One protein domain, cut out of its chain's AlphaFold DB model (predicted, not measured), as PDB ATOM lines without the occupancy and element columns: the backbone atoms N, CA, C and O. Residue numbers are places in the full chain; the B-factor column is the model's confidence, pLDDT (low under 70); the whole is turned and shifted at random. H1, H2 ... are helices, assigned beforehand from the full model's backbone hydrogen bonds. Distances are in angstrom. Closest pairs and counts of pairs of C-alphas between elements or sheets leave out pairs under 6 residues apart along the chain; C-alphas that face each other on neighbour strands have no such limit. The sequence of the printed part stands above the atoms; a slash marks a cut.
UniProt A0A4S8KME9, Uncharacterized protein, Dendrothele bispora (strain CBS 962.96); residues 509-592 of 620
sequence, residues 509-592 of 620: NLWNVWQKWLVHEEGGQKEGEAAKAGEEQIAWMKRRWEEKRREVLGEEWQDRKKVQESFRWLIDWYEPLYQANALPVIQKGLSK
ATOM      1  N   ASN A 509     -12.582  -9.461  33.073       92.81
ATOM      2  CA  ASN A 509     -13.182  -9.970  31.853       92.81
ATOM      3  C   ASN A 509     -14.558 -10.532  32.214       92.81
ATOM      4  O   ASN A 509     -14.653 -11.652  32.717       92.81
ATOM      5  N   LEU A 510     -15.602  -9.739  31.964       94.88
ATOM      6  CA  LEU A 510     -16.982 -10.041  32.339       94.88
ATOM      7  C   LEU A 510     -17.437 -11.410  31.842       94.88
ATOM      8  O   LEU A 510     -18.161 -12.089  32.554       94.88
ATOM      9  N   TRP A 511     -16.944 -11.871  30.690       95.88
ATOM     10  CA  TRP A 511     -17.199 -13.229  30.216       95.88
ATOM     11  C   TRP A 511     -16.605 -14.302  31.148       95.88
ATOM     12  O   TRP A 511     -17.288 -15.262  31.496       95.88
ATOM     13  N   ASN A 512     -15.363 -14.137  31.614       94.94
ATOM     14  CA  ASN A 512     -14.742 -15.070  32.561       94.94
ATOM     15  C   ASN A 512     -15.443 -15.032  33.930       94.94
ATOM     16  O   ASN A 512     -15.623 -16.075  34.559       94.94
ATOM     17  N   VAL A 513     -15.841 -13.841  34.389       95.19
ATOM     18  CA  VAL A 513     -16.583 -13.664  35.649       95.19
ATOM     19  C   VAL A 513     -17.974 -14.299  35.546       95.19
ATOM     20  O   VAL A 513     -18.365 -15.072  36.415       95.19
ATOM     21  N   TRP A 514     -18.671 -14.087  34.431       96.06
ATOM     22  CA  TRP A 514     -19.943 -14.727  34.099       96.06
ATOM     23  C   TRP A 514     -19.848 -16.258  34.065       96.06
ATOM     24  O   TRP A 514     -20.699 -16.941  34.628       96.06
ATOM     25  N   GLN A 515     -18.786 -16.824  33.479       95.00
ATOM     26  CA  GLN A 515     -18.544 -18.272  33.513       95.00
ATOM     27  C   GLN A 515     -18.382 -18.811  34.943       95.00
ATOM     28  O   GLN A 515     -18.809 -19.931  35.220       95.00
ATOM     29  N   LYS A 516     -17.766 -18.040  35.852       94.44
ATOM     30  CA  LYS A 516     -17.685 -18.397  37.278       94.44
ATOM     31  C   LYS A 516     -19.051 -18.295  37.944       94.44
ATOM     32  O   LYS A 516     -19.450 -19.243  38.613       94.44
ATOM     33  N   TRP A 517     -19.771 -17.203  37.708       95.69
ATOM     34  CA  TRP A 517     -21.111 -16.970  38.237       95.69
ATOM     35  C   TRP A 517     -22.102 -18.066  37.831       95.69
ATOM     36  O   TRP A 517     -22.763 -18.625  38.700       95.69
ATOM     37  N   LEU A 518     -22.138 -18.468  36.554       95.12
ATOM     38  CA  LEU A 518     -23.021 -19.532  36.048       95.12
ATOM     39  C   LEU A 518     -22.821 -20.896  36.727       95.12
ATOM     40  O   LEU A 518     -23.751 -21.696  36.777       95.12
ATOM     41  N   VAL A 519     -21.610 -21.190  37.206       92.31
ATOM     42  CA  VAL A 519     -21.268 -22.481  37.832       92.31
ATOM     43  C   VAL A 519     -21.319 -22.406  39.363       92.31
ATOM     44  O   VAL A 519     -21.318 -23.447  40.013       92.31
ATOM     45  N   HIS A 520     -21.384 -21.208  39.946       93.12
ATOM     46  CA  HIS A 520     -21.440 -21.023  41.394       93.12
ATOM     47  C   HIS A 520     -22.828 -21.361  41.950       93.12
ATOM     48  O   HIS A 520     -23.841 -20.969  41.369       93.12
ATOM     49  N   GLU A 521     -22.870 -22.034  43.101       92.50
ATOM     50  CA  GLU A 521     -24.109 -22.479  43.761       92.50
ATOM     51  C   GLU A 521     -25.026 -21.294  44.112       92.50
ATOM     52  O   GLU A 521     -26.231 -21.331  43.878       92.50
ATOM     53  N   GLU A 522     -24.440 -20.196  44.600       89.56
ATOM     54  CA  GLU A 522     -25.154 -18.945  44.907       89.56
ATOM     55  C   GLU A 522     -25.411 -18.053  43.676       89.56
ATOM     56  O   GLU A 522     -26.107 -17.045  43.788       89.56
ATOM     57  N   GLY A 523     -24.824 -18.397  42.524       89.00
ATOM     58  CA  GLY A 523     -24.919 -17.650  41.269       89.00
ATOM     59  C   GLY A 523     -25.951 -18.253  40.315       89.00
ATOM     60  O   GLY A 523     -27.076 -18.561  40.702       89.00
ATOM     61  N   GLY A 524     -25.567 -18.454  39.055       86.44
ATOM     62  CA  GLY A 524     -26.473 -18.904  37.995       86.44
ATOM     63  C   GLY A 524     -27.058 -20.308  38.184       86.44
ATOM     64  O   GLY A 524     -28.110 -20.591  37.617       86.44
ATOM     65  N   GLN A 525     -26.476 -21.165  39.037       87.25
ATOM     66  CA  GLN A 525     -27.138 -22.422  39.416       87.25
ATOM     67  C   GLN A 525     -28.461 -22.181  40.160       87.25
ATOM     68  O   GLN A 525     -29.403 -22.959  40.005       87.25
ATOM     69  N   LYS A 526     -28.562 -21.085  40.923       85.12
ATOM     70  CA  LYS A 526     -29.773 -20.695  41.654       85.12
ATOM     71  C   LYS A 526     -30.890 -20.186  40.736       85.12
ATOM     72  O   LYS A 526     -32.057 -20.339  41.086       85.12
ATOM     73  N   GLU A 527     -30.560 -19.650  39.555       83.12
ATOM     74  CA  GLU A 527     -31.553 -19.343  38.507       83.12
ATOM     75  C   GLU A 527     -32.135 -20.626  37.862       83.12
ATOM     76  O   GLU A 527     -33.119 -20.559  37.131       83.12
ATOM     77  N   GLY A 528     -31.591 -21.813  38.171       78.88
ATOM     78  CA  GLY A 528     -32.171 -23.110  37.798       78.88
ATOM     79  C   GLY A 528     -31.970 -23.512  36.333       78.88
ATOM     80  O   GLY A 528     -32.482 -24.545  35.897       78.88
ATOM     81  N   GLU A 529     -31.218 -22.725  35.565       76.12
ATOM     82  CA  GLU A 529     -30.939 -23.003  34.162       76.12
ATOM     83  C   GLU A 529     -29.790 -24.005  33.996       76.12
ATOM     84  O   GLU A 529     -28.664 -23.784  34.435       76.12
ATOM     85  N   ALA A 530     -30.061 -25.104  33.291       86.88
ATOM     86  CA  ALA A 530     -29.067 -26.108  32.925       86.88
ATOM     87  C   ALA A 530     -28.849 -26.153  31.404       86.88
ATOM     88  O   ALA A 530     -29.728 -25.787  30.618       86.88
ATOM     89  N   ALA A 531     -27.688 -26.658  30.981       89.75
ATOM     90  CA  ALA A 531     -27.410 -26.923  29.571       89.75
ATOM     91  C   ALA A 531     -28.451 -27.880  28.968       89.75
ATOM     92  O   ALA A 531     -28.825 -28.883  29.588       89.75
ATOM     93  N   LYS A 532     -28.911 -27.596  27.742       90.25
ATOM     94  CA  LYS A 532     -29.852 -28.485  27.043       90.25
ATOM     95  C   LYS A 532     -29.180 -29.839  26.795       90.25
ATOM     96  O   LYS A 532     -27.974 -29.916  26.573       90.25
ATOM     97  N   ALA A 533     -29.952 -30.926  26.815       91.56
ATOM     98  CA  ALA A 533     -29.405 -32.272  26.645       91.56
ATOM     99  C   ALA A 533     -28.669 -32.415  25.294       91.56
ATOM    100  O   ALA A 533     -29.297 -32.424  24.239       91.56
ATOM    101  N   GLY A 534     -27.337 -32.533  25.341       92.81
ATOM    102  CA  GLY A 534     -26.465 -32.600  24.161       92.81
ATOM    103  C   GLY A 534     -25.850 -31.266  23.706       92.81
ATOM    104  O   GLY A 534     -25.061 -31.275  22.767       92.81
ATOM    105  N   GLU A 535     -26.161 -30.143  24.359       94.81
ATOM    106  CA  GLU A 535     -25.496 -28.849  24.148       94.81
ATOM    107  C   GLU A 535     -24.110 -28.865  24.825       94.81
ATOM    108  O   GLU A 535     -23.976 -29.282  25.979       94.81
ATOM    109  N   GLU A 536     -23.054 -28.430  24.128       95.00
ATOM    110  CA  GLU A 536     -21.731 -28.297  24.750       95.00
ATOM    111  C   GLU A 536     -21.751 -27.178  25.799       95.00
ATOM    112  O   GLU A 536     -22.219 -26.074  25.522       95.00
ATOM    113  N   GLN A 537     -21.185 -27.423  26.985       92.00
ATOM    114  CA  GLN A 537     -21.232 -26.483  28.117       92.00
ATOM    115  C   GLN A 537     -20.743 -25.068  27.754       92.00
ATOM    116  O   GLN A 537     -21.329 -24.083  28.192       92.00
ATOM    117  N   ILE A 538     -19.702 -24.951  26.921       93.69
ATOM    118  CA  ILE A 538     -19.170 -23.652  26.478       93.69
ATOM    119  C   ILE A 538     -20.144 -22.947  25.520       93.69
ATOM    120  O   ILE A 538     -20.315 -21.734  25.615       93.69
ATOM    121  N   ALA A 539     -20.795 -23.687  24.616       95.12
ATOM    122  CA  ALA A 539     -21.796 -23.135  23.703       95.12
ATOM    123  C   ALA A 539     -23.039 -22.658  24.472       95.12
ATOM    124  O   ALA A 539     -23.491 -21.535  24.261       95.12
ATOM    125  N   TRP A 540     -23.505 -23.462  25.436       94.81
ATOM    126  CA  TRP A 540     -24.570 -23.099  26.372       94.81
ATOM    127  C   TRP A 540     -24.258 -21.799  27.132       94.81
ATOM    128  O   TRP A 540     -25.051 -20.859  27.089       94.81
ATOM    129  N   MET A 541     -23.077 -21.701  27.759       96.00
ATOM    130  CA  MET A 541     -22.648 -20.495  28.485       96.00
ATOM    131  C   MET A 541     -22.613 -19.252  27.586       96.00
ATOM    132  O   MET A 541     -23.007 -18.173  28.029       96.00
ATOM    133  N   LYS A 542     -22.145 -19.390  26.334       96.38
ATOM    134  CA  LYS A 542     -22.067 -18.282  25.364       96.38
ATOM    135  C   LYS A 542     -23.451 -17.792  24.980       96.38
ATOM    136  O   LYS A 542     -23.727 -16.602  25.104       96.38
ATOM    137  N   ARG A 543     -24.331 -18.724  24.601       95.56
ATOM    138  CA  ARG A 543     -25.730 -18.431  24.298       95.56
ATOM    139  C   ARG A 543     -26.395 -17.713  25.472       95.56
ATOM    140  O   ARG A 543     -26.986 -16.660  25.259       95.56
ATOM    141  N   ARG A 544     -26.238 -18.207  26.709       95.50
ATOM    142  CA  ARG A 544     -26.892 -17.570  27.861       95.50
ATOM    143  C   ARG A 544     -26.291 -16.210  28.236       95.50
ATOM    144  O   ARG A 544     -27.028 -15.346  28.693       95.50
ATOM    145  N   TRP A 545     -24.999 -15.973  27.983       96.50
ATOM    146  CA  TRP A 545     -24.394 -14.637  28.110       96.50
ATOM    147  C   TRP A 545     -24.982 -13.632  27.120       96.50
ATOM    148  O   TRP A 545     -25.288 -12.502  27.487       96.50
ATOM    149  N   GLU A 546     -25.151 -14.030  25.859       96.44
ATOM    150  CA  GLU A 546     -25.794 -13.182  24.852       96.44
ATOM    151  C   GLU A 546     -27.267 -12.935  25.173       96.44
ATOM    152  O   GLU A 546     -27.707 -11.792  25.112       96.44
ATOM    153  N   GLU A 547     -28.007 -13.972  25.575       95.56
ATOM    154  CA  GLU A 547     -29.396 -13.847  26.026       95.56
ATOM    155  C   GLU A 547     -29.502 -12.890  27.222       95.56
ATOM    156  O   GLU A 547     -30.294 -11.961  27.155       95.56
ATOM    157  N   LYS A 548     -28.668 -13.029  28.269       96.25
ATOM    158  CA  LYS A 548     -28.702 -12.131  29.443       96.25
ATOM    159  C   LYS A 548     -28.317 -10.690  29.075       96.25
ATOM    160  O   LYS A 548     -28.916  -9.757  29.598       96.25
ATOM    161  N   ARG A 549     -27.364 -10.480  28.154       97.25
ATOM    162  CA  ARG A 549     -27.034  -9.129  27.656       97.25
ATOM    163  C   ARG A 549     -28.200  -8.490  26.901       97.25
ATOM    164  O   ARG A 549     -28.513  -7.342  27.186       97.25
ATOM    165  N   ARG A 550     -28.870  -9.223  26.004       97.75
ATOM    166  CA  ARG A 550     -30.078  -8.743  25.299       97.75
ATOM    167  C   ARG A 550     -31.259  -8.519  26.252       97.75
ATOM    168  O   ARG A 550     -32.014  -7.580  26.069       97.75
ATOM    169  N   GLU A 551     -31.398  -9.354  27.279       96.94
ATOM    170  CA  GLU A 551     -32.434  -9.247  28.318       96.94
ATOM    171  C   GLU A 551     -32.273  -7.978  29.175       96.94
ATOM    172  O   GLU A 551     -33.265  -7.331  29.490       96.94
ATOM    173  N   VAL A 552     -31.034  -7.603  29.521       97.44
ATOM    174  CA  VAL A 552     -30.738  -6.436  30.377       97.44
ATOM    175  C   VAL A 552     -30.645  -5.120  29.592       97.44
ATOM    176  O   VAL A 552     -31.043  -4.084  30.114       97.44
ATOM    177  N   LEU A 553     -30.113  -5.140  28.364       97.56
ATOM    178  CA  LEU A 553     -29.812  -3.932  27.573       97.56
ATOM    179  C   LEU A 553     -30.717  -3.728  26.350       97.56
ATOM    180  O   LEU A 553     -30.587  -2.721  25.658       97.56
ATOM    181  N   GLY A 554     -31.604  -4.676  26.040       97.38
ATOM    182  CA  GLY A 554     -32.430  -4.622  24.835       97.38
ATOM    183  C   GLY A 554     -31.574  -4.572  23.568       97.38
ATOM    184  O   GLY A 554     -30.753  -5.457  23.322       97.38
ATOM    185  N   GLU A 555     -31.769  -3.525  22.770       97.12
ATOM    186  CA  GLU A 555     -31.044  -3.269  21.518       97.12
ATOM    187  C   GLU A 555     -29.587  -2.839  21.765       97.12
ATOM    188  O   GLU A 555     -28.698  -3.177  20.987       97.12
ATOM    189  N   GLU A 556     -29.299  -2.221  22.914       97.38
ATOM    190  CA  GLU A 556     -27.991  -1.644  23.257       97.38
ATOM    191  C   GLU A 556     -26.971  -2.688  23.760       97.38
ATOM    192  O   GLU A 556     -25.889  -2.355  24.239       97.38
ATOM    193  N   TRP A 557     -27.285  -3.982  23.645       96.94
ATOM    194  CA  TRP A 557     -26.477  -5.108  24.145       96.94
ATOM    195  C   TRP A 557     -25.083  -5.254  23.500       96.94
ATOM    196  O   TRP A 557     -24.253  -6.044  23.982       96.94
ATOM    197  N   GLN A 558     -24.848  -4.536  22.399       95.12
ATOM    198  CA  GLN A 558     -23.565  -4.444  21.704       95.12
ATOM    199  C   GLN A 558     -22.684  -3.299  22.225       95.12
ATOM    200  O   GLN A 558     -21.461  -3.422  22.144       95.12
ATOM    201  N   ASP A 559     -23.260  -2.246  22.823       96.75
ATOM    202  CA  ASP A 559     -22.494  -1.139  23.402       96.75
ATOM    203  C   ASP A 559     -21.642  -1.664  24.565       96.75
ATOM    204  O   ASP A 559     -22.116  -2.037  25.643       96.75
ATOM    205  N   ARG A 560     -20.328  -1.687  24.339       93.88
ATOM    206  CA  ARG A 560     -19.348  -2.229  25.279       93.88
ATOM    207  C   ARG A 560     -19.297  -1.450  26.595       93.88
ATOM    208  O   ARG A 560     -18.969  -2.052  27.620       93.88
ATOM    209  N   LYS A 561     -19.606  -0.150  26.585       94.25
ATOM    210  CA  LYS A 561     -19.644   0.708  27.775       94.25
ATOM    211  C   LYS A 561     -20.874   0.371  28.615       94.25
ATOM    212  O   LYS A 561     -20.719   0.057  29.793       94.25
ATOM    213  N   LYS A 562     -22.055   0.299  27.992       97.19
ATOM    214  CA  LYS A 562     -23.304  -0.097  28.667       97.19
ATOM    215  C   LYS A 562     -23.258  -1.538  29.175       97.19
ATOM    216  O   LYS A 562     -23.669  -1.801  30.300       97.19
ATOM    217  N   VAL A 563     -22.633  -2.461  28.438       96.69
ATOM    218  CA  VAL A 563     -22.329  -3.814  28.943       96.69
ATOM    219  C   VAL A 563     -21.427  -3.771  30.182       96.69
ATOM    220  O   VAL A 563     -21.684  -4.510  31.128       96.69
ATOM    221  N   GLN A 564     -20.391  -2.927  30.227       94.19
ATOM    222  CA  GLN A 564     -19.539  -2.820  31.420       94.19
ATOM    223  C   GLN A 564     -20.237  -2.191  32.628       94.19
ATOM    224  O   GLN A 564     -19.921  -2.540  33.765       94.19
ATOM    225  N   GLU A 565     -21.164  -1.271  32.392       95.12
ATOM    226  CA  GLU A 565     -21.932  -0.593  33.430       95.12
ATOM    227  C   GLU A 565     -23.045  -1.496  33.981       95.12
ATOM    228  O   GLU A 565     -23.041  -1.825  35.167       95.12
ATOM    229  N   SER A 566     -23.925  -2.018  33.124       97.31
ATOM    230  CA  SER A 566     -25.052  -2.868  33.534       97.31
ATOM    231  C   SER A 566     -24.643  -4.239  34.075       97.31
ATOM    232  O   SER A 566     -25.421  -4.864  34.792       97.31
ATOM    233  N   PHE A 567     -23.429  -4.715  33.778       97.12
ATOM    234  CA  PHE A 567     -22.861  -5.934  34.369       97.12
ATOM    235  C   PHE A 567     -21.773  -5.656  35.418       97.12
ATOM    236  O   PHE A 567     -21.062  -6.583  35.811       97.12
ATOM    237  N   ARG A 568     -21.669  -4.419  35.936       94.81
ATOM    238  CA  ARG A 568     -20.780  -4.077  37.065       94.81
ATOM    239  C   ARG A 568     -21.000  -5.000  38.266       94.81
ATOM    240  O   ARG A 568     -20.028  -5.506  38.813       94.81
ATOM    241  N   TRP A 569     -22.255  -5.336  38.562       96.12
ATOM    242  CA  TRP A 569     -22.639  -6.230  39.659       96.12
ATOM    243  C   TRP A 569     -21.972  -7.617  39.614       96.12
ATOM    244  O   TRP A 569     -21.805  -8.240  40.659       96.12
ATOM    245  N   LEU A 570     -21.559  -8.120  38.437       96.19
ATOM    246  CA  LEU A 570     -20.788  -9.369  38.347       96.19
ATOM    247  C   LEU A 570     -19.396  -9.216  38.963       96.19
ATOM    248  O   LEU A 570     -18.891 -10.160  39.570       96.19
ATOM    249  N   ILE A 571     -18.779  -8.046  38.789       94.06
ATOM    250  CA  ILE A 571     -17.496  -7.699  39.402       94.06
ATOM    251  C   ILE A 571     -17.694  -7.587  40.910       94.06
ATOM    252  O   ILE A 571     -16.998  -8.275  41.649       94.06
ATOM    253  N   ASP A 572     -18.695  -6.821  41.346       93.12
ATOM    254  CA  ASP A 572     -18.990  -6.590  42.766       93.12
ATOM    255  C   ASP A 572     -19.330  -7.901  43.507       93.12
ATOM    256  O   ASP A 572     -18.980  -8.083  44.671       93.12
ATOM    257  N   TRP A 573     -19.967  -8.860  42.821       94.62
ATOM    258  CA  TRP A 573     -20.213 -10.214  43.326       94.62
ATOM    259  C   TRP A 573     -18.943 -11.082  43.371       94.62
ATOM    260  O   TRP A 573     -18.740 -11.848  44.316       94.62
ATOM    261  N   TYR A 574     -18.086 -11.002  42.348       93.50
ATOM    262  CA  TYR A 574     -16.913 -11.872  42.237       93.50
ATOM    263  C   TYR A 574     -15.708 -11.381  43.038       93.50
ATOM    264  O   TYR A 574     -14.904 -12.202  43.475       93.50
ATOM    265  N   GLU A 575     -15.562 -10.075  43.245       90.94
ATOM    266  CA  GLU A 575     -14.418  -9.481  43.935       90.94
ATOM    267  C   GLU A 575     -14.248 -10.016  45.373       90.94
ATOM    268  O   GLU A 575     -13.159 -10.522  45.666       90.94
ATOM    269  N   PRO A 576     -15.285 -10.073  46.237       90.06
ATOM    270  CA  PRO A 576     -15.172 -10.699  47.558       90.06
ATOM    271  C   PRO A 576     -14.813 -12.191  47.491       90.06
ATOM    272  O   PRO A 576     -13.990 -12.674  48.271       90.06
ATOM    273  N   LEU A 577     -15.376 -12.937  46.532       88.94
ATOM    274  CA  LEU A 577     -15.073 -14.363  46.337       88.94
ATOM    275  C   LEU A 577     -13.633 -14.585  45.856       88.94
ATOM    276  O   LEU A 577     -12.984 -15.557  46.250       88.94
ATOM    277  N   TYR A 578     -13.123 -13.691  45.012       86.69
ATOM    278  CA  TYR A 578     -11.745 -13.689  44.545       86.69
ATOM    279  C   TYR A 578     -10.779 -13.366  45.688       86.69
ATOM    280  O   TYR A 578      -9.798 -14.090  45.869       86.69
ATOM    281  N   GLN A 579     -11.089 -12.353  46.500       83.81
ATOM    282  CA  GLN A 579     -10.307 -11.987  47.681       83.81
ATOM    283  C   GLN A 579     -10.268 -13.119  48.721       83.81
ATOM    284  O   GLN A 579      -9.193 -13.469  49.199       83.81
ATOM    285  N   ALA A 580     -11.408 -13.753  49.019       83.69
ATOM    286  CA  ALA A 580     -11.488 -14.822  50.014       83.69
ATOM    287  C   ALA A 580     -10.857 -16.150  49.552       83.69
ATOM    288  O   ALA A 580     -10.173 -16.814  50.332       83.69
ATOM    289  N   ASN A 581     -11.084 -16.561  48.297       81.94
ATOM    290  CA  ASN A 581     -10.752 -17.917  47.839       81.94
ATOM    291  C   ASN A 581      -9.589 -17.975  46.841       81.94
ATOM    292  O   ASN A 581      -8.765 -18.887  46.911       81.94
ATOM    293  N   ALA A 582      -9.522 -17.044  45.887       77.62
ATOM    294  CA  ALA A 582      -8.551 -17.117  44.798       77.62
ATOM    295  C   ALA A 582      -7.201 -16.498  45.182       77.62
ATOM    296  O   ALA A 582      -6.174 -17.144  44.970       77.62
ATOM    297  N   LEU A 583      -7.188 -15.305  45.794       75.81
ATOM    298  CA  LEU A 583      -5.953 -14.641  46.225       75.81
ATOM    299  C   LEU A 583      -5.092 -15.531  47.141       75.81
ATOM    300  O   LEU A 583      -3.925 -15.729  46.798       75.81
ATOM    301  N   PRO A 584      -5.615 -16.178  48.205       74.94
ATOM    302  CA  PRO A 584      -4.784 -17.016  49.070       74.94
ATOM    303  C   PRO A 584      -4.236 -18.262  48.366       74.94
ATOM    304  O   PRO A 584      -3.182 -18.766  48.746       74.94
ATOM    305  N   VAL A 585      -4.929 -18.785  47.347       71.69
ATOM    306  CA  VAL A 585      -4.458 -19.931  46.550       71.69
ATOM    307  C   VAL A 585      -3.369 -19.503  45.569       71.69
ATOM    308  O   VAL A 585      -2.348 -20.179  45.472       71.69
ATOM    309  N   ILE A 586      -3.547 -18.361  44.898       71.25
ATOM    310  CA  ILE A 586      -2.528 -17.755  44.032       71.25
ATOM    311  C   ILE A 586      -1.263 -17.469  44.853       71.25
ATOM    312  O   ILE A 586      -0.178 -17.879  44.458       71.25
ATOM    313  N   GLN A 587      -1.406 -16.872  46.040       69.56
ATOM    314  CA  GLN A 587      -0.295 -16.568  46.947       69.56
ATOM    315  C   GLN A 587       0.402 -17.815  47.499       69.56
ATOM    316  O   GLN A 587       1.625 -17.849  47.541       69.56
ATOM    317  N   LYS A 588      -0.337 -18.872  47.867       72.31
ATOM    318  CA  LYS A 588       0.258 -20.171  48.247       72.31
ATOM    319  C   LYS A 588       1.035 -20.831  47.101       72.31
ATOM    320  O   LYS A 588       1.922 -21.636  47.370       72.31
ATOM    321  N   GLY A 589       0.684 -20.528  45.851       64.81
ATOM    322  CA  GLY A 589       1.380 -21.007  44.657       64.81
ATOM    323  C   GLY A 589       2.623 -20.195  44.273       64.81
ATOM    324  O   GLY A 589       3.407 -20.668  43.453       64.81
ATOM    325  N   LEU A 590       2.824 -19.004  44.847       63.88
ATOM    326  CA  LEU A 590       4.031 -18.209  44.626       63.88
ATOM    327  C   LEU A 590       5.181 -18.790  45.453       63.88
ATOM    328  O   LEU A 590       5.154 -18.803  46.683       63.88
ATOM    329  N   SER A 591       6.225 -19.249  44.768       69.50
ATOM    330  CA  SER A 591       7.485 -19.626  45.413       69.50
ATOM    331  C   SER A 591       8.119 -18.429  46.133       69.50
ATOM    332  O   SER A 591       7.917 -17.280  45.731       69.50
ATOM    333  N   LYS A 592       8.972 -18.689  47.139       69.94
ATOM    334  CA  LYS A 592       9.758 -17.646  47.833       69.94
ATOM    335  C   LYS A 592      10.442 -16.694  46.842       69.94
ATOM    336  O   LYS A 592      10.342 -15.485  47.000       69.94
TER     337      LYS A 592
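What this domain is: This is residues 509 to 592 of the 620 residues of an uncharacterized protein of Dendrothele bispora (strain CBS 962.96) (UniProt A0A4S8KME9). The short helix H1 sits in the mouth of a V whose sides are H2 and H4, with H3 at the corner; residues 576 to 592 stick out as an arm. The 84 printed residues hold four named helices, H1 to H4 in order, all helix, loose, with radius of gyration of the C-alphas 14.9 A and spans of 50 by 34 by 20 A.

How they stand to each other: H1, residues 510 to 519, touches residues 541 to 545 of H2, residues 537 to 558, at a steep tilt of 56 degrees, opposite ways; the closest C-alphas, Gln 515 and Met 541, are 6.9 A apart. H1 touches residues 570 to 574 of H4, residues 568 to 589, about perpendicular at 81 degrees; the closest C-alphas, Val 513 and Leu 570, are 6.6 A apart. H2 and H4 are apart. H3, residues 560 to 566, has every O i to N i+4 pair within hydrogen-bond range; H1 has 5 of 6, H2 14 of 18, H4 13 of 18.

Where its parts are: H1 begins at (-16.982, -10.041, 32.339). H2, 23.1 A, kinks 108 degrees near residue 552. H4, 28.9 A, ends at (1.380, -21.007, 44.657).

The domain as a whole: The printed part has no cut. The link H1 to H2 is long, 17 residues. pLDDT is under 70 at residues 587 and 589 to 592.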